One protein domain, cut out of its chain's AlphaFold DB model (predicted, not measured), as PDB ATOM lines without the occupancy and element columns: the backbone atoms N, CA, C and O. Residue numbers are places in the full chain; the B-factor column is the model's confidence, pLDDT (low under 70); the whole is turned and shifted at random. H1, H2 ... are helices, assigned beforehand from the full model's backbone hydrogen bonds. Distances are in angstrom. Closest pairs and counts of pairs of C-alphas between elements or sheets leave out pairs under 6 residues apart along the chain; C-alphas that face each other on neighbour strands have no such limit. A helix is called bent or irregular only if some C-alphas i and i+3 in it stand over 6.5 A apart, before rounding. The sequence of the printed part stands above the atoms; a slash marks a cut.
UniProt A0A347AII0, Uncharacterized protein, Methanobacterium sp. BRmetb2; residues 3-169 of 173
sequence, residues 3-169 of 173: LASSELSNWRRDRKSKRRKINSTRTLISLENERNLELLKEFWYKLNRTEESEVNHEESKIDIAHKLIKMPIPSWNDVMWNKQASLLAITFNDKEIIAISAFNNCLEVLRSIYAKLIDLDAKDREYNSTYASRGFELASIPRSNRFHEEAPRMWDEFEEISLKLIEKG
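AT A GLANCE: This is residues 3 to 169 of the 173 residues of an uncharacterized protein of Methanobacterium sp. BRmetb2 (UniProt A0A347AII0). Two long helices, H1 and H5, make a long V, near each other where H5 begins and spreading apart from there, with the short helix H2 set between them on the open side. H7 folds back along H5 and reaches H1 with residues 162 to 166, H3 and H4 pack on H1 near the closed end of the V, and residues 3 to 17 of H1 stick out as an arm. The printed part has 167 residues with seven named helices, H1 to H7 in that order, and no named strand; its class is all helix. It is extended, with a radius of gyration of the C-alphas of 24.1 A, and spans 95 by 38 by 23 A.

IN THESE COORDINATES: H1, residues 3 to 48, begins at C-alpha 3 (5.572, 31.526, -75.091) and measures 67.3 A. H2 is residues 61 to 70, 14.4 A; H3 is residues 79 to 83, 6.0 A; and H4 is residues 85 to 91, 9.9 A. H5, residues 94 to 132, measures 56.3 A and begins at C-alpha 94 (-10.962, 49.537, -45.139). H6, residues 135 to 138, is neither bent nor irregular, but only just: C-alphas 135 and 138 are 6.3 A apart. H7, residues 146 to 168, measures 33.0 A and ends at C-alpha 168 (-23.738, 43.441, -33.934). H4 and H7 are irregular: C-alphas 86 and 89 are 7.4 A apart, and C-alphas 149 and 152 are 7.0 A apart. H7 has a kink of 30 degrees near residue 153.

HOW THE PARTS SIT: H1 touches H4 with residues 22 to 26 alone, the closest C-alphas being those of Ile 22 and Thr 91, 4.9 A apart. It touches H3 with residues 25 to 32 alone, closest at Ile 29 and Met 80, 5.7 A between C-alphas. H1 and H5 are near each other. H1 touches H7 at a steep tilt of 46 degrees, opposite ways, with the C-alphas of Lys 41 and Ile 166 closest at 6.7 A. H2 touches H7, about perpendicular at 77 degrees, with the C-alphas of Lys 61 and Pro 152 closest at 5.3 A. H2 also touches H5, about perpendicular at 85 degrees, with the C-alphas of Ile 69 and Ile 118 closest at 5.9 A. H5 and H7 touch at a shallow tilt of 23 degrees, opposite ways, with the C-alphas of Leu 120 and Phe 147 closest at 5.5 A. H6 touches no helix. Every O i to N i+4 pair is within hydrogen-bond range in H1, H2, H3 and H5; in H7 17 of 19 are, in H4 1 of 3, beside 3 of 4 O i to N i+3 pairs, and H6 is too short for such a pair.

THE WHOLE: The C-alphas of Leu 3 and Phe 136, the two farthest apart, are 95.5 A apart. The printed part has no cut. The link from H1 to H2, 12 residues, is long, and residues 49 to 59 stand free. The mean pLDDT of the printed part is 84.9; residues 3 to 5, 50 to 59 and 131 to 143 are under 70.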
ATOM      1  N   LEU A   3       5.336  30.626 -76.234       59.47
ATOM      2  CA  LEU A   3       5.572  31.526 -75.091       59.47
ATOM      3  C   LEU A   3       4.297  32.269 -74.657       59.47
ATOM      4  O   LEU A   3       3.978  32.332 -73.476       59.47
ATOM      5  N   ALA A   4       3.492  32.729 -75.618       63.00
ATOM      6  CA  ALA A   4       2.244  33.430 -75.320       63.00
ATOM      7  C   ALA A   4       1.198  32.526 -74.634       63.00
ATOM      8  O   ALA A   4       0.380  33.004 -73.854       63.00
ATOM      9  N   SER A   5       1.212  31.212 -74.893       66.94
ATOM     10  CA  SER A   5       0.288  30.264 -74.257       66.94
ATOM     11  C   SER A   5       0.708  29.894 -72.832       66.94
ATOM     12  O   SER A   5      -0.160  29.735 -71.968       66.94
ATOM     13  N   SER A   6       2.013  29.804 -72.552       73.69
ATOM     14  CA  SER A   6       2.524  29.514 -71.210       73.69
ATOM     15  C   SER A   6       2.320  30.700 -70.262       73.69
ATOM     16  O   SER A   6       1.822  30.503 -69.152       73.69
ATOM     17  N   GLU A   7       2.563  31.930 -70.715       77.62
ATOM     18  CA  GLU A   7       2.310  33.160 -69.950       77.62
ATOM     19  C   GLU A   7       0.833  33.320 -69.570       77.62
ATOM     20  O   GLU A   7       0.496  33.569 -68.408       77.62
ATOM     21  N   LEU A   8      -0.076  33.083 -70.521       76.12
ATOM     22  CA  LEU A   8      -1.519  33.185 -70.289       76.12
ATOM     23  C   LEU A   8      -2.021  32.102 -69.319       76.12
ATOM     24  O   LEU A   8      -2.936  32.338 -68.522       76.12
ATOM     25  N   SER A   9      -1.406  30.916 -69.353       80.25
ATOM     26  CA  SER A   9      -1.700  29.825 -68.418       80.25
ATOM     27  C   SER A   9      -1.213  30.127 -66.993       80.25
ATOM     28  O   SER A   9      -1.964  29.916 -66.034       80.25
ATOM     29  N   ASN A  10      -0.015  30.708 -66.857       85.25
ATOM     30  CA  ASN A  10       0.561  31.124 -65.578       85.25
ATOM     31  C   ASN A  10      -0.275  32.240 -64.948       85.25
ATOM     32  O   ASN A  10      -0.700  32.110 -63.803       85.25
ATOM     33  N   TRP A  11      -0.666  33.249 -65.729       84.31
ATOM     34  CA  TRP A  11      -1.534  34.328 -65.255       84.31
ATOM     35  C   TRP A  11      -2.885  33.822 -64.720       84.31
ATOM     36  O   TRP A  11      -3.356  34.252 -63.662       84.31
ATOM     37  N   ARG A  12      -3.519  32.861 -65.410       83.81
ATOM     38  CA  ARG A  12      -4.772  32.242 -64.933       83.81
ATOM     39  C   ARG A  12      -4.561  31.473 -63.628       83.81
ATOM     40  O   ARG A  12      -5.411  31.548 -62.734       83.81
ATOM     41  N   ARG A  13      -3.449  30.740 -63.510       86.62
ATOM     42  CA  ARG A  13      -3.085  29.993 -62.297       86.62
ATOM     43  C   ARG A  13      -2.835  30.941 -61.123       86.62
ATOM     44  O   ARG A  13      -3.403  30.715 -60.052       86.62
ATOM     45  N   ASP A  14      -2.108  32.029 -61.339       87.31
ATOM     46  CA  ASP A  14      -1.814  33.038 -60.318       87.31
ATOM     47  C   ASP A  14      -3.078  33.756 -59.856       87.31
ATOM     48  O   ASP A  14      -3.323  33.892 -58.656       87.31
ATOM     49  N   ARG A  15      -3.968  34.118 -60.789       87.38
ATOM     50  CA  ARG A  15      -5.264  34.720 -60.455       87.38
ATOM     51  C   ARG A  15      -6.140  33.778 -59.630       87.38
ATOM     52  O   ARG A  15      -6.789  34.217 -58.678       87.38
ATOM     53  N   LYS A  16      -6.158  32.482 -59.962       89.62
ATOM     54  CA  LYS A  16      -6.885  31.461 -59.191       89.62
ATOM     55  C   LYS A  16      -6.278  31.277 -57.800       89.62
ATOM     56  O   LYS A  16      -7.023  31.192 -56.828       89.62
ATOM     57  N   SER A  17      -4.950  31.252 -57.699       86.94
ATOM     58  CA  SER A  17      -4.223  31.182 -56.428       86.94
ATOM     59  C   SER A  17      -4.534  32.388 -55.538       86.94
ATOM     60  O   SER A  17      -4.926  32.214 -54.386       86.94
ATOM     61  N   LYS A  18      -4.489  33.607 -56.091       87.94
ATOM     62  CA  LYS A  18      -4.825  34.844 -55.371       87.94
ATOM     63  C   LYS A  18      -6.260  34.830 -54.843       87.94
ATOM     64  O   LYS A  18      -6.471  35.108 -53.669       87.94
ATOM     65  N   ARG A  19      -7.236  34.439 -55.672       89.19
ATOM     66  CA  ARG A  19      -8.642  34.296 -55.246       89.19
ATOM     67  C   ARG A  19      -8.809  33.278 -54.120       89.19
ATOM     68  O   ARG A  19      -9.535  33.538 -53.173       89.19
ATOM     69  N   ARG A  20      -8.120  32.134 -54.201       89.50
ATOM     70  CA  ARG A  20      -8.140  31.128 -53.129       89.50
ATOM     71  C   ARG A  20      -7.572  31.674 -51.826       89.50
ATOM     72  O   ARG A  20      -8.171  31.430 -50.791       89.50
ATOM     73  N   LYS A  21      -6.462  32.417 -51.879       90.06
ATOM     74  CA  LYS A  21      -5.870  33.052 -50.692       90.06
ATOM     75  C   LYS A  21      -6.841  34.044 -50.051       90.06
ATOM     76  O   LYS A  21      -7.111  33.904 -48.872       90.06
ATOM     77  N   ILE A  22      -7.430  34.944 -50.840       91.19
ATOM     78  CA  ILE A  22      -8.437  35.913 -50.365       91.19
ATOM     79  C   ILE A  22      -9.603  35.190 -49.681       91.19
ATOM     80  O   ILE A  22      -9.915  35.470 -48.528       91.19
ATOM     81  N   ASN A  23     -10.209  34.213 -50.360       91.81
ATOM     82  CA  ASN A  23     -11.345  33.482 -49.803       91.81
ATOM     83  C   ASN A  23     -10.951  32.715 -48.536       91.81
ATOM     84  O   ASN A  23     -11.673  32.756 -47.550       91.81
ATOM     85  N   SER A  24      -9.785  32.065 -48.541       91.56
ATOM     86  CA  SER A  24      -9.261  31.334 -47.388       91.56
ATOM     87  C   SER A  24      -9.041  32.254 -46.189       91.56
ATOM     88  O   SER A  24      -9.475  31.924 -45.093       91.56
ATOM     89  N   THR A  25      -8.382  33.398 -46.377       93.31
ATOM     90  CA  THR A  25      -8.142  34.378 -45.310       93.31
ATOM     91  C   THR A  25      -9.461  34.911 -44.755       93.31
ATOM     92  O   THR A  25      -9.632  34.959 -43.538       93.31
ATOM     93  N   ARG A  26     -10.422  35.229 -45.632       94.69
ATOM     94  CA  ARG A  26     -11.752  35.690 -45.222       94.69
ATOM     95  C   ARG A  26     -12.500  34.642 -44.399       94.69
ATOM     96  O   ARG A  26     -13.019  34.972 -43.340       94.69
ATOM     97  N   THR A  27     -12.504  33.385 -44.840       94.12
ATOM     98  CA  THR A  27     -13.141  32.285 -44.104       94.12
ATOM     99  C   THR A  27     -12.477  32.044 -42.751       94.12
ATOM    100  O   THR A  27     -13.181  31.890 -41.763       94.12
ATOM    101  N   LEU A  28     -11.143  32.044 -42.676       95.00
ATOM    102  CA  LEU A  28     -10.433  31.809 -41.414       95.00
ATOM    103  C   LEU A  28     -10.732  32.886 -40.366       95.00
ATOM    104  O   LEU A  28     -10.979  32.545 -39.214       95.00
ATOM    105  N   ILE A  29     -10.743  34.161 -40.763       94.94
ATOM    106  CA  ILE A  29     -11.080  35.265 -39.854       94.94
ATOM    107  C   ILE A  29     -12.567  35.222 -39.478       94.94
ATOM    108  O   ILE A  29     -12.904  35.439 -38.320       94.94
ATOM    109  N   SER A  30     -13.460  34.876 -40.414       94.88
ATOM    110  CA  SER A  30     -14.890  34.716 -40.106       94.88
ATOM    111  C   SER A  30     -15.134  33.633 -39.058       94.88
ATOM    112  O   SER A  30     -15.838  33.879 -38.087       94.88
ATOM    113  N   LEU A  31     -14.506  32.463 -39.216       95.38
ATOM    114  CA  LEU A  31     -14.633  31.350 -38.272       95.38
ATOM    115  C   LEU A  31     -14.047  31.686 -36.893       95.38
ATOM    116  O   LEU A  31     -14.598  31.274 -35.875       95.38
ATOM    117  N   GLU A  32     -12.937  32.428 -36.844       95.81
ATOM    118  CA  GLU A  32     -12.364  32.926 -35.587       95.81
ATOM    119  C   GLU A  32     -13.333  33.880 -34.873       95.81
ATOM    120  O   GLU A  32     -13.621  33.693 -33.689       95.81
ATOM    121  N   ASN A  33     -13.903  34.843 -35.602       95.94
ATOM    122  CA  ASN A  33     -14.872  35.793 -35.057       95.94
ATOM    123  C   ASN A  33     -16.163  35.105 -34.594       95.94
ATOM    124  O   ASN A  33     -16.664  35.412 -33.513       95.94
ATOM    125  N   GLU A  34     -16.689  34.162 -35.379       95.88
ATOM    126  CA  GLU A  34     -17.863  33.353 -35.028       95.88
ATOM    127  C   GLU A  34     -17.632  32.568 -33.746       95.88
ATOM    128  O   GLU A  34     -18.414  32.694 -32.806       95.88
ATOM    129  N   ARG A  35     -16.511  31.847 -33.659       96.12
ATOM    130  CA  ARG A  35     -16.139  31.117 -32.447       96.12
ATOM    131  C   ARG A  35     -16.035  32.049 -31.239       96.12
ATOM    132  O   ARG A  35     -16.533  31.717 -30.166       96.12
ATOM    133  N   ASN A  36     -15.381  33.202 -31.378       96.62
ATOM    134  CA  ASN A  36     -15.249  34.160 -30.276       96.62
ATOM    135  C   ASN A  36     -16.615  34.677 -29.805       96.62
ATOM    136  O   ASN A  36     -16.845  34.824 -28.603       96.62
ATOM    137  N   LEU A  37     -17.527  34.918 -30.746       96.44
ATOM    138  CA  LEU A  37     -18.874  35.394 -30.472       96.44
ATOM    139  C   LEU A  37     -19.760  34.314 -29.837       96.44
ATOM    140  O   LEU A  37     -20.520  34.616 -28.920       96.44
ATOM    141  N   GLU A  38     -19.652  33.061 -30.275       95.88
ATOM    142  CA  GLU A  38     -20.310  31.917 -29.631       95.88
ATOM    143  C   GLU A  38     -19.840  31.759 -28.185       95.88
ATOM    144  O   GLU A  38     -20.664  31.693 -27.274       95.88
ATOM    145  N   LEU A  39     -18.526  31.815 -27.955       96.06
ATOM    146  CA  LEU A  39     -17.951  31.776 -26.613       96.06
ATOM    147  C   LEU A  39     -18.449  32.928 -25.731       96.06
ATOM    148  O   LEU A  39     -18.749  32.711 -24.558       96.06
ATOM    149  N   LEU A  40     -18.560  34.142 -26.283       95.44
ATOM    150  CA  LEU A  40     -19.122  35.288 -25.566       95.44
ATOM    151  C   LEU A  40     -20.601  35.065 -25.225       95.44
ATOM    152  O   LEU A  40     -20.997  35.307 -24.089       95.44
ATOM    153  N   LYS A  41     -21.410  34.572 -26.169       94.69
ATOM    154  CA  LYS A  41     -22.832  34.267 -25.943       94.69
ATOM    155  C   LYS A  41     -23.021  33.200 -24.874       94.69
ATOM    156  O   LYS A  41     -23.846  33.378 -23.984       94.69
ATOM    157  N   GLU A  42     -22.263  32.109 -24.939       94.00
ATOM    158  CA  GLU A  42     -22.313  31.051 -23.931       94.00
ATOM    159  C   GLU A  42     -21.903  31.563 -22.553       94.00
ATOM    160  O   GLU A  42     -22.537  31.224 -21.553       94.00
ATOM    161  N   PHE A  43     -20.847  32.373 -22.494       93.31
ATOM    162  CA  PHE A  43     -20.379  32.974 -21.254       93.31
ATOM    163  C   PHE A  43     -21.421  33.921 -20.661       93.31
ATOM    164  O   PHE A  43     -21.795  33.759 -19.504       93.31
ATOM    165  N   TRP A  44     -21.945  34.845 -21.472       92.75
ATOM    166  CA  TRP A  44     -23.004  35.780 -21.094       92.75
ATOM    167  C   TRP A  44     -24.252  35.049 -20.607       92.75
ATOM    168  O   TRP A  44     -24.839  35.390 -19.584       92.75
ATOM    169  N   TYR A  45     -24.629  33.987 -21.315       91.06
ATOM    170  CA  TYR A  45     -25.753  33.161 -20.930       91.06
ATOM    171  C   TYR A  45     -25.522  32.476 -19.589       91.06
ATOM    172  O   TYR A  45     -26.383  32.571 -18.730       91.06
ATOM    173  N   LYS A  46     -24.369  31.833 -19.368       90.31
ATOM    174  CA  LYS A  46     -24.034  31.186 -18.085       90.31
ATOM    175  C   LYS A  46     -23.958  32.183 -16.930       90.31
ATOM    176  O   LYS A  46     -24.363  31.855 -15.821       90.31
ATOM    177  N   LEU A  47     -23.462  33.389 -17.189       87.75
ATOM    178  CA  LEU A  47     -23.404  34.456 -16.197       87.75
ATOM    179  C   LEU A  47     -24.811  34.878 -15.754       87.75
ATOM    180  O   LEU A  47     -25.036  35.084 -14.566       87.75
ATOM    181  N   ASN A  48     -25.763  34.912 -16.687       84.00
ATOM    182  CA  ASN A  48     -27.142  35.330 -16.431       84.00
ATOM    183  C   ASN A  48     -28.110  34.172 -16.129       84.00
ATOM    184  O   ASN A  48     -29.216  34.410 -15.651       84.00
ATOM    185  N   ARG A  49     -27.732  32.913 -16.389       75.38
ATOM    186  CA  ARG A  49     -28.523  31.737 -16.012       75.38
ATOM    187  C   ARG A  49     -28.251  31.415 -14.549       75.38
ATOM    188  O   ARG A  49     -27.131  31.106 -14.148       75.38
ATOM    189  N   THR A  50     -29.294  31.489 -13.751       56.91
ATOM    190  CA  THR A  50     -29.300  31.148 -12.334       56.91
ATOM    191  C   THR A  50     -29.887  29.750 -12.172       56.91
ATOM    192  O   THR A  50     -31.037  29.520 -12.535       56.91
ATOM    193  N   GLU A  51     -29.115  28.803 -11.636       51.59
ATOM    194  CA  GLU A  51     -29.666  27.514 -11.179       51.59
ATOM    195  C   GLU A  51     -30.329  27.626  -9.786       51.59
ATOM    196  O   GLU A  51     -30.965  26.676  -9.352       51.59
ATOM    197  N   GLU A  52     -30.268  28.788  -9.110       49.44
ATOM    198  CA  GLU A  52     -30.736  28.932  -7.713       49.44
ATOM    199  C   GLU A  52     -31.614  30.160  -7.380       49.44
ATOM    200  O   GLU A  52     -31.925  30.366  -6.211       49.44
ATOM    201  N   SER A  53     -32.085  30.974  -8.331       43.66
ATOM    202  CA  SER A  53     -32.843  32.195  -7.978       43.66
ATOM    203  C   SER A  53     -34.254  32.252  -8.569       43.66
ATOM    204  O   SER A  53     -34.535  33.013  -9.492       43.66
ATOM    205  N   GLU A  54     -35.171  31.504  -7.957       46.03
ATOM    206  CA  GLU A  54     -36.586  31.909  -7.887       46.03
ATOM    207  C   GLU A  54     -36.835  32.978  -6.801       46.03
ATOM    208  O   GLU A  54     -37.962  33.432  -6.636       46.03
ATOM    209  N   VAL A  55     -35.816  33.440  -6.062       45.41
ATOM    210  CA  VAL A  55     -36.008  34.423  -4.981       45.41
ATOM    211  C   VAL A  55     -34.805  35.366  -4.861       45.41
ATOM    212  O   VAL A  55     -33.906  35.116  -4.069       45.41
ATOM    213  N   ASN A  56     -34.758  36.427  -5.671       41.66
ATOM    214  CA  ASN A  56     -34.314  37.778  -5.276       41.66
ATOM    215  C   ASN A  56     -34.215  38.665  -6.519       41.66
ATOM    216  O   ASN A  56     -33.369  38.471  -7.382       41.66
ATOM    217  N   HIS A  57     -35.103  39.652  -6.603       46.06
ATOM    218  CA  HIS A  57     -35.250  40.526  -7.766       46.06
ATOM    219  C   HIS A  57     -34.218  41.663  -7.868       46.06
ATOM    220  O   HIS A  57     -34.370  42.524  -8.725       46.06
ATOM    221  N   GLU A  58     -33.151  41.659  -7.067       53.59
ATOM    222  CA  GLU A  58     -32.081  42.666  -7.125       53.59
ATOM    223  C   GLU A  58     -30.734  42.024  -6.740       53.59
ATOM    224  O   GLU A  58     -30.252  42.198  -5.622       53.59
ATOM    225  N   GLU A  59     -30.111  41.247  -7.639       63.72
ATOM    226  CA  GLU A  59     -28.670  40.974  -7.498       63.72
ATOM    227  C   GLU A  59     -27.935  42.314  -7.601       63.72
ATOM    228  O   GLU A  59     -28.099  43.059  -8.575       63.72
ATOM    229  N   SER A  60     -27.139  42.662  -6.588       80.75
ATOM    230  CA  SER A  60     -26.362  43.894  -6.658       80.75
ATOM    231  C   SER A  60     -25.312  43.759  -7.766       80.75
ATOM    232  O   SER A  60     -24.753  42.683  -7.983       80.75
ATOM    233  N   LYS A  61     -24.967  44.857  -8.455       83.50
ATOM    234  CA  LYS A  61     -23.893  44.858  -9.476       83.50
ATOM    235  C   LYS A  61     -22.576  44.275  -8.949       83.50
ATOM    236  O   LYS A  61     -21.771  43.737  -9.701       83.50
ATOM    237  N   ILE A  62     -22.369  44.381  -7.641       85.06
ATOM    238  CA  ILE A  62     -21.215  43.847  -6.927       85.06
ATOM    239  C   ILE A  62     -21.265  42.316  -6.889       85.06
ATOM    240  O   ILE A  62     -20.251  41.671  -7.153       85.06
ATOM    241  N   ASP A  63     -22.428  41.724  -6.611       85.56
ATOM    242  CA  ASP A  63     -22.607  40.268  -6.605       85.56
ATOM    243  C   ASP A  63     -22.374  39.681  -7.998       85.56
ATOM    244  O   ASP A  63     -21.683  38.669  -8.145       85.56
ATOM    245  N   ILE A  64     -22.855  40.375  -9.034       86.56
ATOM    246  CA  ILE A  64     -22.629  39.991 -10.430       86.56
ATOM    247  C   ILE A  64     -21.145  40.115 -10.795       86.56
ATOM    248  O   ILE A  64     -20.579  39.199 -11.391       86.56
ATOM    249  N   ALA A  65     -20.468  41.192 -10.386       86.94
ATOM    250  CA  ALA A  65     -19.029  41.339 -10.598       86.94
ATOM    251  C   ALA A  65     -18.219  40.245  -9.873       86.94
ATOM    252  O   ALA A  65     -17.259  39.708 -10.430       86.94
ATOM    253  N   HIS A  66     -18.631  39.843  -8.666       88.19
ATOM    254  CA  HIS A  66     -18.055  38.688  -7.974       88.19
ATOM    255  C   HIS A  66     -18.325  37.368  -8.708       88.19
ATOM    256  O   HIS A  66     -17.460  36.492  -8.732       88.19
ATOM    257  N   LYS A  67     -19.510  37.193  -9.298       88.88
ATOM    258  CA  LYS A  67     -19.839  36.018 -10.118       88.88
ATOM    259  C   LYS A  67     -18.969  35.974 -11.373       88.88
ATOM    260  O   LYS A  67     -18.414  34.922 -11.685       88.88
ATOM    261  N   LEU A  68     -18.784  37.123 -12.023       89.50
ATOM    262  CA  LEU A  68     -17.955  37.285 -13.210       89.50
ATOM    263  C   LEU A  68     -16.535  36.764 -12.964       89.50
ATOM    264  O   LEU A  68     -16.094  35.881 -13.690       89.50
ATOM    265  N   ILE A  69     -15.852  37.232 -11.914       90.88
ATOM    266  CA  ILE A  69     -14.463  36.826 -11.615       90.88
ATOM    267  C   ILE A  69     -14.316  35.369 -11.152       90.88
ATOM    268  O   ILE A  69     -13.211  34.827 -11.163       90.88
ATOM    269  N   LYS A  70     -15.408  34.726 -10.720       89.62
ATOM    270  CA  LYS A  70     -15.422  33.306 -10.331       89.62
ATOM    271  C   LYS A  70     -15.586  32.373 -11.531       89.62
ATOM    272  O   LYS A  70     -15.284  31.186 -11.417       89.62
ATOM    273  N   MET A  71     -16.075  32.878 -12.661       88.88
ATOM    274  CA  MET A  71     -16.250  32.092 -13.878       88.88
ATOM    275  C   MET A  71     -14.968  32.079 -14.715       88.88
ATOM    276  O   MET A  71     -14.322  33.111 -14.853       88.88
ATOM    277  N   PRO A  72     -14.599  30.948 -15.342       87.88
ATOM    278  CA  PRO A  72     -13.436  30.912 -16.218       87.88
ATOM    279  C   PRO A  72     -13.661  31.800 -17.449       87.88
ATOM    280  O   PRO A  72     -14.644  31.625 -18.176       87.88
ATOM    281  N   ILE A  73     -12.732  32.728 -17.702       88.31
ATOM    282  CA  ILE A  73     -12.802  33.608 -18.871       88.31
ATOM    283  C   ILE A  73     -12.728  32.800 -20.179       88.31
ATOM    284  O   ILE A  73     -11.915  31.871 -20.289       88.31
ATOM    285  N   PRO A  74     -13.527  33.142 -21.204       90.38
ATOM    286  CA  PRO A  74     -13.430  32.477 -22.491       90.38
ATOM    287  C   PRO A  74     -12.094  32.739 -23.193       90.38
ATOM    288  O   PRO A  74     -11.492  33.812 -23.109       90.38
ATOM    289  N   SER A  75     -11.645  31.749 -23.963       89.50
ATOM    290  CA  SER A  75     -10.403  31.811 -24.738       89.50
ATOM    291  C   SER A  75     -10.575  32.547 -26.072       89.50
ATOM    292  O   SER A  75     -10.310  31.992 -27.142       89.50
ATOM    293  N   TRP A  76     -11.000  33.814 -26.016       92.75
ATOM    294  CA  TRP A  76     -11.036  34.684 -27.196       92.75
ATOM    295  C   TRP A  76      -9.650  34.768 -27.852       92.75
ATOM    296  O   TRP A  76      -8.624  34.680 -27.186       92.75
ATOM    297  N   ASN A  77      -9.544  34.861 -29.163       90.94
ATOM    298  CA  ASN A  77      -8.230  35.052 -29.775       90.94
ATOM    299  C   ASN A  77      -8.341  35.683 -31.152       90.94
ATOM    300  O   ASN A  77      -9.383  35.618 -31.790       90.94
ATOM    301  N   ASP A  78      -7.246  36.288 -31.579       92.81
ATOM    302  CA  ASP A  78      -7.086  37.010 -32.836       92.81
ATOM    303  C   ASP A  78      -5.917  36.410 -33.648       92.81
ATOM    304  O   ASP A  78      -5.160  37.101 -34.335       92.81
ATOM    305  N   VAL A  79      -5.711  35.093 -33.535       94.12
ATOM    306  CA  VAL A  79      -4.558  34.394 -34.121       94.12
ATOM    307  C   VAL A  79      -4.595  34.467 -35.643       94.12
ATOM    308  O   VAL A  79      -3.561  34.700 -36.273       94.12
ATOM    309  N   MET A  80      -5.758  34.232 -36.247       93.25
ATOM    310  CA  MET A  80      -5.947  34.295 -37.691       93.25
ATOM    311  C   MET A  80      -5.862  35.734 -38.169       93.25
ATOM    312  O   MET A  80      -5.185  35.982 -39.166       93.25
ATOM    313  N   TRP A  81      -6.450  36.677 -37.434       93.94
ATOM    314  CA  TRP A  81      -6.278  38.101 -37.705       93.94
ATOM    315  C   TRP A  81      -4.793  38.501 -37.781       93.94
ATOM    316  O   TRP A  81      -4.330  39.006 -38.809       93.94
ATOM    317  N   ASN A  82      -4.012  38.160 -36.755       93.06
ATOM    318  CA  ASN A  82      -2.595  38.511 -36.665       93.06
ATOM    319  C   ASN A  82      -1.730  37.786 -37.705       93.06
ATOM    320  O   ASN A  82      -0.880  38.395 -38.358       93.06
ATOM    321  N   LYS A  83      -1.956  36.485 -37.923       93.56
ATOM    322  CA  LYS A  83      -1.188  35.699 -38.908       93.56
ATOM    323  C   LYS A  83      -1.449  36.124 -40.349       93.56
ATOM    324  O   LYS A  83      -0.601  35.889 -41.210       93.56
ATOM    325  N   GLN A  84      -2.608  36.711 -40.624       91.81
ATOM    326  CA  GLN A  84      -3.014  37.126 -41.964       91.81
ATOM    327  C   GLN A  84      -2.841  38.635 -42.198       91.81
ATOM    328  O   GLN A  84      -3.264  39.126 -43.246       91.81
ATOM    329  N   ALA A  85      -2.173  39.359 -41.288       89.38
ATOM    330  CA  ALA A  85      -1.971  40.811 -41.351       89.38
ATOM    331  C   ALA A  85      -1.464  41.306 -42.722       89.38
ATOM    332  O   ALA A  85      -1.961  42.290 -43.269       89.38
ATOM    333  N   SER A  86      -0.526  40.574 -43.333       89.50
ATOM    334  CA  SER A  86       0.051  40.905 -44.646       89.50
ATOM    335  C   SER A  86      -0.928  40.776 -45.821       89.50
ATOM    336  O   SER A  86      -0.681  41.326 -46.894       89.50
ATOM    337  N   LEU A  87      -2.035  40.054 -45.640       90.12
ATOM    338  CA  LEU A  87      -3.056  39.824 -46.661       90.12
ATOM    339  C   LEU A  87      -4.312  40.678 -46.456       90.12
ATOM    340  O   LEU A  87      -5.174  40.669 -47.337       90.12
ATOM    341  N   LEU A  88      -4.418  41.435 -45.357       90.88
ATOM    342  CA  LEU A  88      -5.625  42.194 -45.014       90.88
ATOM    343  C   LEU A  88      -6.003  43.203 -46.099       90.88
ATOM    344  O   LEU A  88      -7.106  43.125 -46.629       90.88
ATOM    345  N   ALA A  89      -5.060  44.055 -46.512       89.69
ATOM    346  CA  ALA A  89      -5.287  45.102 -47.516       89.69
ATOM    347  C   ALA A  89      -5.682  44.563 -48.906       89.69
ATOM    348  O   ALA A  89      -6.186  45.297 -49.750       89.69
ATOM    349  N   ILE A  90      -5.421  43.279 -49.173       90.38
ATOM    350  CA  ILE A  90      -5.782  42.618 -50.436       90.38
ATOM    351  C   ILE A  90      -7.103  41.842 -50.293       90.38
ATOM    352  O   ILE A  90      -7.755  41.551 -51.297       90.38
ATOM    353  N   THR A  91      -7.474  41.473 -49.066       90.88
ATOM    354  CA  THR A  91      -8.604  40.583 -48.764       90.88
ATOM    355  C   THR A  91      -9.864  41.347 -48.375       90.88
ATOM    356  O   THR A  91     -10.961  40.919 -48.733       90.88
ATOM    357  N   PHE A  92      -9.711  42.463 -47.667       93.50
ATOM    358  CA  PHE A  92     -10.797  43.240 -47.080       93.50
ATOM    359  C   PHE A  92     -10.744  44.688 -47.548       93.50
ATOM    360  O   PHE A  92      -9.682  45.202 -47.898       93.50
ATOM    361  N   ASN A  93     -11.898  45.349 -47.533       93.94
ATOM    362  CA  ASN A  93     -11.945  46.802 -47.671       93.94
ATOM    363  C   ASN A  93     -11.643  47.493 -46.324       93.94
ATOM    364  O   ASN A  93     -11.731  46.874 -45.265       93.94
ATOM    365  N   ASP A  94     -11.339  48.791 -46.350       93.56
ATOM    366  CA  ASP A  94     -10.962  49.537 -45.139       93.56
ATOM    367  C   ASP A  94     -12.042  49.502 -44.047       93.56
ATOM    368  O   ASP A  94     -11.724  49.421 -42.863       93.56
ATOM    369  N   LYS A  95     -13.329  49.507 -44.425       94.75
ATOM    370  CA  LYS A  95     -14.440  49.445 -43.461       94.75
ATOM    371  C   LYS A  95     -14.480  48.102 -42.736       94.75
ATOM    372  O   LYS A  95     -14.685  48.076 -41.529       94.75
ATOM    373  N   GLU A  96     -14.267  47.007 -43.459       94.56
ATOM    374  CA  GLU A  96     -14.179  45.660 -42.894       94.56
ATOM    375  C   GLU A  96     -12.964  45.535 -41.972       94.56
ATOM    376  O   GLU A  96     -13.090  45.011 -40.870       94.56
ATOM    377  N   ILE A  97     -11.808  46.076 -42.372       94.06
ATOM    378  CA  ILE A  97     -10.599  46.085 -41.533       94.06
ATOM    379  C   ILE A  97     -10.868  46.820 -40.216       94.06
ATOM    380  O   ILE A  97     -10.553  46.302 -39.144       94.06
ATOM    381  N   ILE A  98     -11.491  48.000 -40.287       95.12
ATOM    382  CA  ILE A  98     -11.866  48.787 -39.106       95.12
ATOM    383  C   ILE A  98     -12.867  48.016 -38.238       95.12
ATOM    384  O   ILE A  98     -12.703  47.974 -37.021       95.12
ATOM    385  N   ALA A  99     -13.877  47.382 -38.837       95.25
ATOM    386  CA  ALA A  99     -14.896  46.635 -38.104       95.25
ATOM    387  C   ALA A  99     -14.314  45.419 -37.363       95.25
ATOM    388  O   ALA A  99     -14.625  45.218 -36.190       95.25
ATOM    389  N   ILE A 100     -13.434  44.646 -38.006       94.75
ATOM    390  CA  ILE A 100     -12.769  43.491 -37.381       94.75
ATOM    391  C   ILE A 100     -11.809  43.951 -36.281       94.75
ATOM    392  O   ILE A 100     -11.798  43.381 -35.193       94.75
ATOM    393  N   SER A 101     -11.041  45.016 -36.525       94.44
ATOM    394  CA  SER A 101     -10.165  45.586 -35.500       94.44
ATOM    395  C   SER A 101     -10.961  46.079 -34.290       94.44
ATOM    396  O   SER A 101     -10.570  45.801 -33.160       94.44
ATOM    397  N   ALA A 102     -12.091  46.759 -34.505       95.38
ATOM    398  CA  ALA A 102     -12.965  47.206 -33.426       95.38
ATOM    399  C   ALA A 102     -13.547  46.023 -32.637       95.38
ATOM    400  O   ALA A 102     -13.557  46.063 -31.410       95.38
ATOM    401  N   PHE A 103     -13.973  44.960 -33.325       96.31
ATOM    402  CA  PHE A 103     -14.448  43.725 -32.699       96.31
ATOM    403  C   PHE A 103     -13.381  43.095 -31.790       96.31
ATOM    404  O   PHE A 103     -13.643  42.853 -30.612       96.31
ATOM    405  N   ASN A 104     -12.158  42.909 -32.298       95.00
ATOM    406  CA  ASN A 104     -11.053  42.347 -31.516       95.00
ATOM    407  C   ASN A 104     -10.672  43.248 -30.332       95.00
ATOM    408  O   ASN A 104     -10.477  42.757 -29.223       95.00
ATOM    409  N   ASN A 105     -10.653  44.568 -30.529       95.31
ATOM    410  CA  ASN A 105     -10.391  45.520 -29.450       95.31
ATOM    411  C   ASN A 105     -11.445  45.429 -28.340       95.31
ATOM    412  O   ASN A 105     -11.091  45.471 -27.167       95.31
ATOM    413  N   CYS A 106     -12.727  45.271 -28.678       96.12
ATOM    414  CA  CYS A 106     -13.772  45.077 -27.675       96.12
ATOM    415  C   CYS A 106     -13.542  43.804 -26.843       96.12
ATOM    416  O   CYS A 106     -13.687  43.853 -25.623       96.12
ATOM    417  N   LEU A 107     -13.129  42.689 -27.461       95.31
ATOM    418  CA  LEU A 107     -12.790  41.457 -26.732       95.31
ATOM    419  C   LEU A 107     -11.586  41.646 -25.794       95.31
ATOM    420  O   LEU A 107     -11.592  41.146 -24.669       95.31
ATOM    421  N   GLU A 108     -10.575  42.402 -26.219       95.12
ATOM    422  CA  GLU A 108      -9.430  42.756 -25.372       95.12
ATOM    423  C   GLU A 108      -9.816  43.680 -24.210       95.12
ATOM    424  O   GLU A 108      -9.325  43.514 -23.090       95.12
ATOM    425  N   VAL A 109     -10.750  44.612 -24.416       95.56
ATOM    426  CA  VAL A 109     -11.283  45.438 -23.322       95.56
ATOM    427  C   VAL A 109     -12.022  44.573 -22.300       95.56
ATOM    428  O   VAL A 109     -11.749  44.705 -21.107       95.56
ATOM    429  N   LEU A 110     -12.867  43.626 -22.734       95.25
ATOM    430  CA  LEU A 110     -13.532  42.681 -21.821       95.25
ATOM    431  C   LEU A 110     -12.518  41.895 -20.974       95.25
ATOM    432  O   LEU A 110     -12.704  41.732 -19.768       95.25
ATOM    433  N   ARG A 111     -11.406  41.456 -21.579       94.62
ATOM    434  CA  ARG A 111     -10.297  40.795 -20.865       94.62
ATOM    435  C   ARG A 111      -9.626  41.702 -19.857       94.62
ATOM    436  O   ARG A 111      -9.343  41.268 -18.744       94.62
ATOM    437  N   SER A 112      -9.365  42.947 -20.246       94.81
ATOM    438  CA  SER A 112      -8.749  43.935 -19.368       94.81
ATOM    439  C   SER A 112      -9.629  44.218 -18.154       94.81
ATOM    440  O   SER A 112      -9.123  44.229 -17.033       94.81
ATOM    441  N   ILE A 113     -10.940  44.384 -18.358       94.06
ATOM    442  CA  ILE A 113     -11.911  44.574 -17.276       94.06
ATOM    443  C   ILE A 113     -11.894  43.368 -16.335       94.06
ATOM    444  O   ILE A 113     -11.709  43.530 -15.131       94.06
ATOM    445  N   TYR A 114     -12.002  42.157 -16.883       93.19
ATOM    446  CA  TYR A 114     -11.970  40.926 -16.096       93.19
ATOM    447  C   TYR A 114     -10.681  40.796 -15.265       93.19
ATOM    448  O   TYR A 114     -10.731  40.523 -14.067       93.19
ATOM    449  N   ALA A 115      -9.517  41.043 -15.875       93.25
ATOM    450  CA  ALA A 115      -8.229  40.972 -15.190       93.25
ATOM    451  C   ALA A 115      -8.103  42.017 -14.069       93.25
ATOM    452  O   ALA A 115      -7.596  41.702 -12.993       93.25
ATOM    453  N   LYS A 116      -8.594  43.244 -14.294       93.94
ATOM    454  CA  LYS A 116      -8.623  44.301 -13.273       93.94
ATOM    455  C   LYS A 116      -9.518  43.928 -12.096       93.94
ATOM    456  O   LYS A 116      -9.109  44.122 -10.959       93.94
ATOM    457  N   LEU A 117     -10.699  43.365 -12.353       91.94
ATOM    458  CA  LEU A 117     -11.605  42.927 -11.290       91.94
ATOM    459  C   LEU A 117     -10.984  41.819 -10.427       91.94
ATOM    460  O   LEU A 117     -11.107  41.866  -9.206       91.94
ATOM    461  N   ILE A 118     -10.269  40.866 -11.037       92.25
ATOM    462  CA  ILE A 118      -9.514  39.846 -10.291       92.25
ATOM    463  C   ILE A 118      -8.417  40.477  -9.433       92.25
ATOM    464  O   ILE A 118      -8.272  40.117  -8.268       92.25
ATOM    465  N   ASP A 119      -7.635  41.396  -9.998       92.19
ATOM    466  CA  ASP A 119      -6.548  42.062  -9.277       92.19
ATOM    467  C   ASP A 119      -7.077  42.895  -8.096       92.19
ATOM    468  O   ASP A 119      -6.502  42.862  -7.008       92.19
ATOM    469  N   LEU A 120      -8.209  43.584  -8.273       90.38
ATOM    470  CA  LEU A 120      -8.889  44.317  -7.202       90.38
ATOM    471  C   LEU A 120      -9.381  43.385  -6.086       90.38
ATOM    472  O   LEU A 120      -9.096  43.646  -4.919       90.38
ATOM    473  N   ASP A 121     -10.060  42.285  -6.424       89.00
ATOM    474  CA  ASP A 121     -10.530  41.298  -5.440       89.00
ATOM    475  C   ASP A 121      -9.358  40.643  -4.689       89.00
ATOM    476  O   ASP A 121      -9.398  40.496  -3.465       89.00
ATOM    477  N   ALA A 122      -8.265  40.316  -5.387       88.56
ATOM    478  CA  ALA A 122      -7.061  39.770  -4.769       88.56
ATOM    479  C   ALA A 122      -6.419  40.758  -3.780       88.56
ATOM    480  O   ALA A 122      -6.117  40.379  -2.646       88.56
ATOM    481  N   LYS A 123      -6.267  42.030  -4.175       88.06
ATOM    482  CA  LYS A 123      -5.706  43.092  -3.325       88.06
ATOM    483  C   LYS A 123      -6.572  43.381  -2.106       88.06
ATOM    484  O   LYS A 123      -6.036  43.536  -1.008       88.06
ATOM    485  N   ASP A 124      -7.892  43.422  -2.269       85.69
ATOM    486  CA  ASP A 124      -8.812  43.644  -1.152       85.69
ATOM    487  C   ASP A 124      -8.754  42.477  -0.153       85.69
ATOM    488  O   ASP A 124      -8.712  42.702   1.061       85.69
ATOM    489  N   ARG A 125      -8.658  41.227  -0.629       85.06
ATOM    490  CA  ARG A 125      -8.469  40.047   0.237       85.06
ATOM    491  C   ARG A 125      -7.122  40.051   0.956       85.06
ATOM    492  O   ARG A 125      -7.071  39.763   2.155       85.06
ATOM    493  N   GLU A 126      -6.037  40.376   0.261       85.44
ATOM    494  CA  GLU A 126      -4.694  40.456   0.847       85.44
ATOM    495  C   GLU A 126      -4.620  41.546   1.924       85.44
ATOM    496  O   GLU A 126      -4.174  41.293   3.047       85.44
ATOM    497  N   TYR A 127      -5.137  42.740   1.624       80.19
ATOM    498  CA  TYR A 127      -5.203  43.840   2.579       80.19
ATOM    499  C   TYR A 127      -6.011  43.429   3.816       80.19
ATOM    500  O   TYR A 127      -5.513  43.468   4.942       80.19
ATOM    501  N   ASN A 128      -7.237  42.943   3.617       78.56
ATOM    502  CA  ASN A 128      -8.134  42.625   4.724       78.56
ATOM    503  C   ASN A 128      -7.622  41.454   5.586       78.56
ATOM    504  O   ASN A 128      -7.797  41.481   6.803       78.56
ATOM    505  N   SER A 129      -6.939  40.462   5.003       77.00
ATOM    506  CA  SER A 129      -6.329  39.354   5.761       77.00
ATOM    507  C   SER A 129      -5.096  39.785   6.565       77.00
ATOM    508  O   SER A 129      -4.931  39.364   7.713       77.00
ATOM    509  N   THR A 130      -4.268  40.680   6.017       72.69
ATOM    510  CA  THR A 130      -3.051  41.184   6.677       72.69
ATOM    511  C   THR A 130      -3.376  41.983   7.941       72.69
ATOM    512  O   THR A 130      -2.719  41.816   8.972       72.69
ATOM    513  N   TYR A 131      -4.413  42.823   7.889       62.25
ATOM    514  CA  TYR A 131      -4.813  43.668   9.018       62.25
ATOM    515  C   TYR A 131      -5.760  42.968  10.003       62.25
ATOM    516  O   TYR A 131      -5.664  43.222  11.201       62.25
ATOM    517  N   ALA A 132      -6.590  42.014   9.559       58.59
ATOM    518  CA  ALA A 132      -7.398  41.189  10.469       58.59
ATOM    519  C   ALA A 132      -6.545  40.267  11.366       58.59
ATOM    520  O   ALA A 132      -6.966  39.909  12.463       58.59
ATOM    521  N   SER A 133      -5.337  39.906  10.920       58.56
ATOM    522  CA  SER A 133      -4.430  38.996  11.637       58.56
ATOM    523  C   SER A 133      -3.580  39.678  12.719       58.56
ATOM    524  O   SER A 133      -2.899  38.995  13.484       58.56
ATOM    525  N   ARG A 134      -3.581  41.018  12.801       52.25
ATOM    526  CA  ARG A 134      -2.701  41.790  13.696       52.25
ATOM    527  C   ARG A 134      -3.465  42.528  14.801       52.25
ATOM    528  O   ARG A 134      -3.379  43.743  14.896       52.25
ATOM    529  N   GLY A 135      -4.141  41.779  15.673       55.34
ATOM    530  CA  GLY A 135      -4.531  42.236  17.017       55.34
ATOM    531  C   GLY A 135      -5.446  43.473  17.114       55.34
ATOM    532  O   GLY A 135      -5.760  44.162  16.150       55.34
ATOM    533  N   PHE A 136      -5.904  43.747  18.336       53.47
ATOM    534  CA  PHE A 136      -6.966  44.714  18.655       53.47
ATOM    535  C   PHE A 136      -6.644  46.181  18.277       53.47
ATOM    536  O   PHE A 136      -7.559  46.982  18.118       53.47
ATOM    537  N   GLU A 137      -5.369  46.541  18.083       55.06
ATOM    538  CA  GLU A 137      -4.938  47.920  17.784       55.06
ATOM    539  C   GLU A 137      -5.144  48.331  16.312       55.06
ATOM    540  O   GLU A 137      -5.386  49.505  16.033       55.06
ATOM    541  N   LEU A 138      -5.130  47.378  15.369       51.38
ATOM    542  CA  LEU A 138      -5.288  47.649  13.928       51.38
ATOM    543  C   LEU A 138      -6.711  47.390  13.407       51.38
ATOM    544  O   LEU A 138      -7.001  47.689  12.252       51.38
ATOM    545  N   ALA A 139      -7.629  46.921  14.260       52.41
ATOM    546  CA  ALA A 139      -9.055  46.781  13.937       52.41
ATOM    547  C   ALA A 139      -9.754  48.129  13.643       52.41
ATOM    548  O   ALA A 139     -10.864  48.150  13.116       52.41
ATOM    549  N   SER A 140      -9.101  49.246  13.982       55.34
ATOM    550  CA  SER A 140      -9.529  50.613  13.669       55.34
ATOM    551  C   SER A 140      -9.197  51.050  12.233       55.34
ATOM    552  O   SER A 140      -9.709  52.076  11.782       55.34
ATOM    553  N   ILE A 141      -8.366  50.292  11.503       60.09
ATOM    554  CA  ILE A 141      -8.034  50.586  10.105       60.09
ATOM    555  C   ILE A 141      -9.222  50.184   9.216       60.09
ATOM    556  O   ILE A 141      -9.670  49.034   9.284       60.09
ATOM    557  N   PRO A 142      -9.743  51.098   8.372       64.12
ATOM    558  CA  PRO A 142     -10.843  50.779   7.477       64.12
ATOM    559  C   PRO A 142     -10.445  49.662   6.510       64.12
ATOM    560  O   PRO A 142      -9.352  49.671   5.942       64.12
ATOM    561  N   ARG A 143     -11.351  48.698   6.316       68.75
ATOM    562  CA  ARG A 143     -11.192  47.648   5.303       68.75
ATOM    563  C   ARG A 143     -11.065  48.275   3.919       68.75
ATOM    564  O   ARG A 143     -11.678  49.307   3.644       68.75
ATOM    565  N   SER A 144     -10.302  47.623   3.047       76.81
ATOM    566  CA  SER A 144     -10.296  48.012   1.641       76.81
ATOM    567  C   SER A 144     -11.652  47.668   1.029       76.81
ATOM    568  O   SER A 144     -12.103  46.528   1.147       76.81
ATOM    569  N   ASN A 145     -12.281  48.671   0.412       78.94
ATOM    570  CA  ASN A 145     -13.564  48.582  -0.289       78.94
ATOM    571  C   ASN A 145     -13.418  48.956  -1.774       78.94
ATOM    572  O   ASN A 145     -14.404  49.286  -2.430       78.94
ATOM    573  N   ARG A 146     -12.195  48.922  -2.318       81.12
ATOM    574  CA  ARG A 146     -11.919  49.365  -3.693       81.12
ATOM    575  C   ARG A 146     -12.680  48.541  -4.720       81.12
ATOM    576  O   ARG A 146     -13.185  49.100  -5.687       81.12
ATOM    577  N   PHE A 147     -12.833  47.238  -4.487       85.50
ATOM    578  CA  PHE A 147     -13.673  46.393  -5.324       85.50
ATOM    579  C   PHE A 147     -15.125  46.882  -5.318       85.50
ATOM    580  O   PHE A 147     -15.713  47.071  -6.375       85.50
ATOM    581  N   HIS A 148     -15.701  47.164  -4.146       84.12
ATOM    582  CA  HIS A 148     -17.079  47.653  -4.036       84.12
ATOM    583  C   HIS A 148     -17.286  49.031  -4.689       84.12
ATOM    584  O   HIS A 148     -18.379  49.310  -5.183       84.12
ATOM    585  N   GLU A 149     -16.255  49.877  -4.709       86.44
ATOM    586  CA  GLU A 149     -16.285  51.206  -5.330       86.44
ATOM    587  C   GLU A 149     -16.150  51.148  -6.862       86.44
ATOM    588  O   GLU A 149     -16.881  51.837  -7.576       86.44
ATOM    589  N   GLU A 150     -15.231  50.328  -7.384       87.94
ATOM    590  CA  GLU A 150     -14.891  50.305  -8.813       87.94
ATOM    591  C   GLU A 150     -15.677  49.258  -9.620       87.94
ATOM    592  O   GLU A 150     -15.987  49.487 -10.797       87.94
ATOM    593  N   ALA A 151     -16.039  48.125  -9.009       87.94
ATOM    594  CA  ALA A 151     -16.664  47.004  -9.708       87.94
ATOM    595  C   ALA A 151     -18.000  47.337 -10.391       87.94
ATOM    596  O   ALA A 151     -18.185  46.877 -11.516       87.94
ATOM    597  N   PRO A 152     -18.911  48.154  -9.818       89.19
ATOM    598  CA  PRO A 152     -20.169  48.491 -10.487       89.19
ATOM    599  C   PRO A 152     -19.968  49.191 -11.834       89.19
ATOM    600  O   PRO A 152     -20.658  48.885 -12.800       89.19
ATOM    601  N   ARG A 153     -18.993  50.105 -11.920       90.00
ATOM    602  CA  ARG A 153     -18.692  50.824 -13.164       90.00
ATOM    603  C   ARG A 153     -18.039  49.908 -14.195       90.00
ATOM    604  O   ARG A 153     -18.356  49.989 -15.376       90.00
ATOM    605  N   MET A 154     -17.119  49.054 -13.747       91.81
ATOM    606  CA  MET A 154     -16.479  48.061 -14.609       91.81
ATOM    607  C   MET A 154     -17.487  47.027 -15.127       91.81
ATOM    608  O   MET A 154     -17.388  46.604 -16.275       91.81
ATOM    609  N   TRP A 155     -18.470  46.656 -14.302       92.00
ATOM    610  CA  TRP A 155     -19.591  45.816 -14.706       92.00
ATOM    611  C   TRP A 155     -20.423  46.476 -15.807       92.00
ATOM    612  O   TRP A 155     -20.644  45.851 -16.837       92.00
ATOM    613  N   ASP A 156     -20.812  47.741 -15.630       91.75
ATOM    614  CA  ASP A 156     -21.609  48.465 -16.628       91.75
ATOM    615  C   ASP A 156     -20.900  48.511 -17.993       91.75
ATOM    616  O   ASP A 156     -21.513  48.270 -19.032       91.75
ATOM    617  N   GLU A 157     -19.586  48.756 -17.995       94.06
ATOM    618  CA  GLU A 157     -18.771  48.735 -19.215       94.06
ATOM    619  C   GLU A 157     -18.692  47.324 -19.829       94.06
ATOM    620  O   GLU A 157     -18.809  47.159 -21.046       94.06
ATOM    621  N   PHE A 158     -18.526  46.293 -18.996       94.00
ATOM    622  CA  PHE A 158     -18.484  44.901 -19.440       94.00
ATOM    623  C   PHE A 158     -19.805  44.466 -20.088       94.00
ATOM    624  O   PHE A 158     -19.801  43.849 -21.159       94.00
ATOM    625  N   GLU A 159     -20.928  44.792 -19.451       93.94
ATOM    626  CA  GLU A 159     -22.280  44.522 -19.936       93.94
ATOM    627  C   GLU A 159     -22.540  45.248 -21.257       93.94
ATOM    628  O   GLU A 159     -22.922  44.617 -22.246       93.94
ATOM    629  N   GLU A 160     -22.246  46.548 -21.317       95.38
ATOM    630  CA  GLU A 160     -22.451  47.356 -22.517       95.38
ATOM    631  C   GLU A 160     -21.662  46.807 -23.716       95.38
ATOM    632  O   GLU A 160     -22.203  46.679 -24.819       95.38
ATOM    633  N   ILE A 161     -20.387  46.455 -23.523       95.50
ATOM    634  CA  ILE A 161     -19.555  45.888 -24.593       95.50
ATOM    635  C   ILE A 161     -20.072  44.507 -25.006       95.50
ATOM    636  O   ILE A 161     -20.169  44.226 -26.205       95.50
ATOM    637  N   SER A 162     -20.428  43.654 -24.041       93.81
ATOM    638  CA  SER A 162     -20.915  42.296 -24.308       93.81
ATOM    639  C   SER A 162     -22.203  42.314 -25.127       93.81
ATOM    640  O   SER A 162     -22.280  41.648 -26.162       93.81
ATOM    641  N   LEU A 163     -23.186  43.126 -24.726       95.19
ATOM    642  CA  LEU A 163     -24.450  43.271 -25.446       95.19
ATOM    643  C   LEU A 163     -24.228  43.826 -26.855       95.19
ATOM    644  O   LEU A 163     -24.700  43.229 -27.822       95.19
ATOM    645  N   LYS A 164     -23.418  44.883 -27.005       95.50
ATOM    646  CA  LYS A 164     -23.090  45.449 -28.326       95.50
ATOM    647  C   LYS A 164     -22.452  44.428 -29.266       95.50
ATOM    648  O   LYS A 164     -22.755  44.434 -30.458       95.50
ATOM    649  N   LEU A 165     -21.547  43.585 -28.767       95.00
ATOM    650  CA  LEU A 165     -20.909  42.538 -29.571       95.00
ATOM    651  C   LEU A 165     -21.909  41.453 -29.981       95.00
ATOM    652  O   LEU A 165     -21.911  41.025 -31.135       95.00
ATOM    653  N   ILE A 166     -22.777  41.030 -29.060       94.44
ATOM    654  CA  ILE A 166     -23.812  40.023 -29.323       94.44
ATOM    655  C   ILE A 166     -24.827  40.536 -30.353       94.44
ATOM    656  O   ILE A 166     -25.186  39.785 -31.262       94.44
ATOM    657  N   GLU A 167     -25.253  41.796 -30.233       94.00
ATOM    658  CA  GLU A 167     -26.200  42.450 -31.145       94.00
ATOM    659  C   GLU A 167     -25.617  42.651 -32.544       94.00
ATOM    660  O   GLU A 167     -26.273  42.336 -33.537       94.00
ATOM    661  N   LYS A 168     -24.385  43.171 -32.640       93.19
ATOM    662  CA  LYS A 168     -23.738  43.441 -33.934       93.19
ATOM    663  C   LYS A 168     -23.317  42.174 -34.668       93.19
ATOM    664  O   LYS A 168     -23.255  42.189 -35.893       93.19
ATOM    665  N   GLY A 169     -23.032  41.092 -33.949       92.88
ATOM    666  CA  GLY A 169     -22.636  39.837 -34.575       92.88
ATOM    667  C   GLY A 169     -21.215  39.863 -35.145       92.88
ATOM    668  O   GLY A 169     -20.372  40.684 -34.779       92.88
TER     669      GLY A 169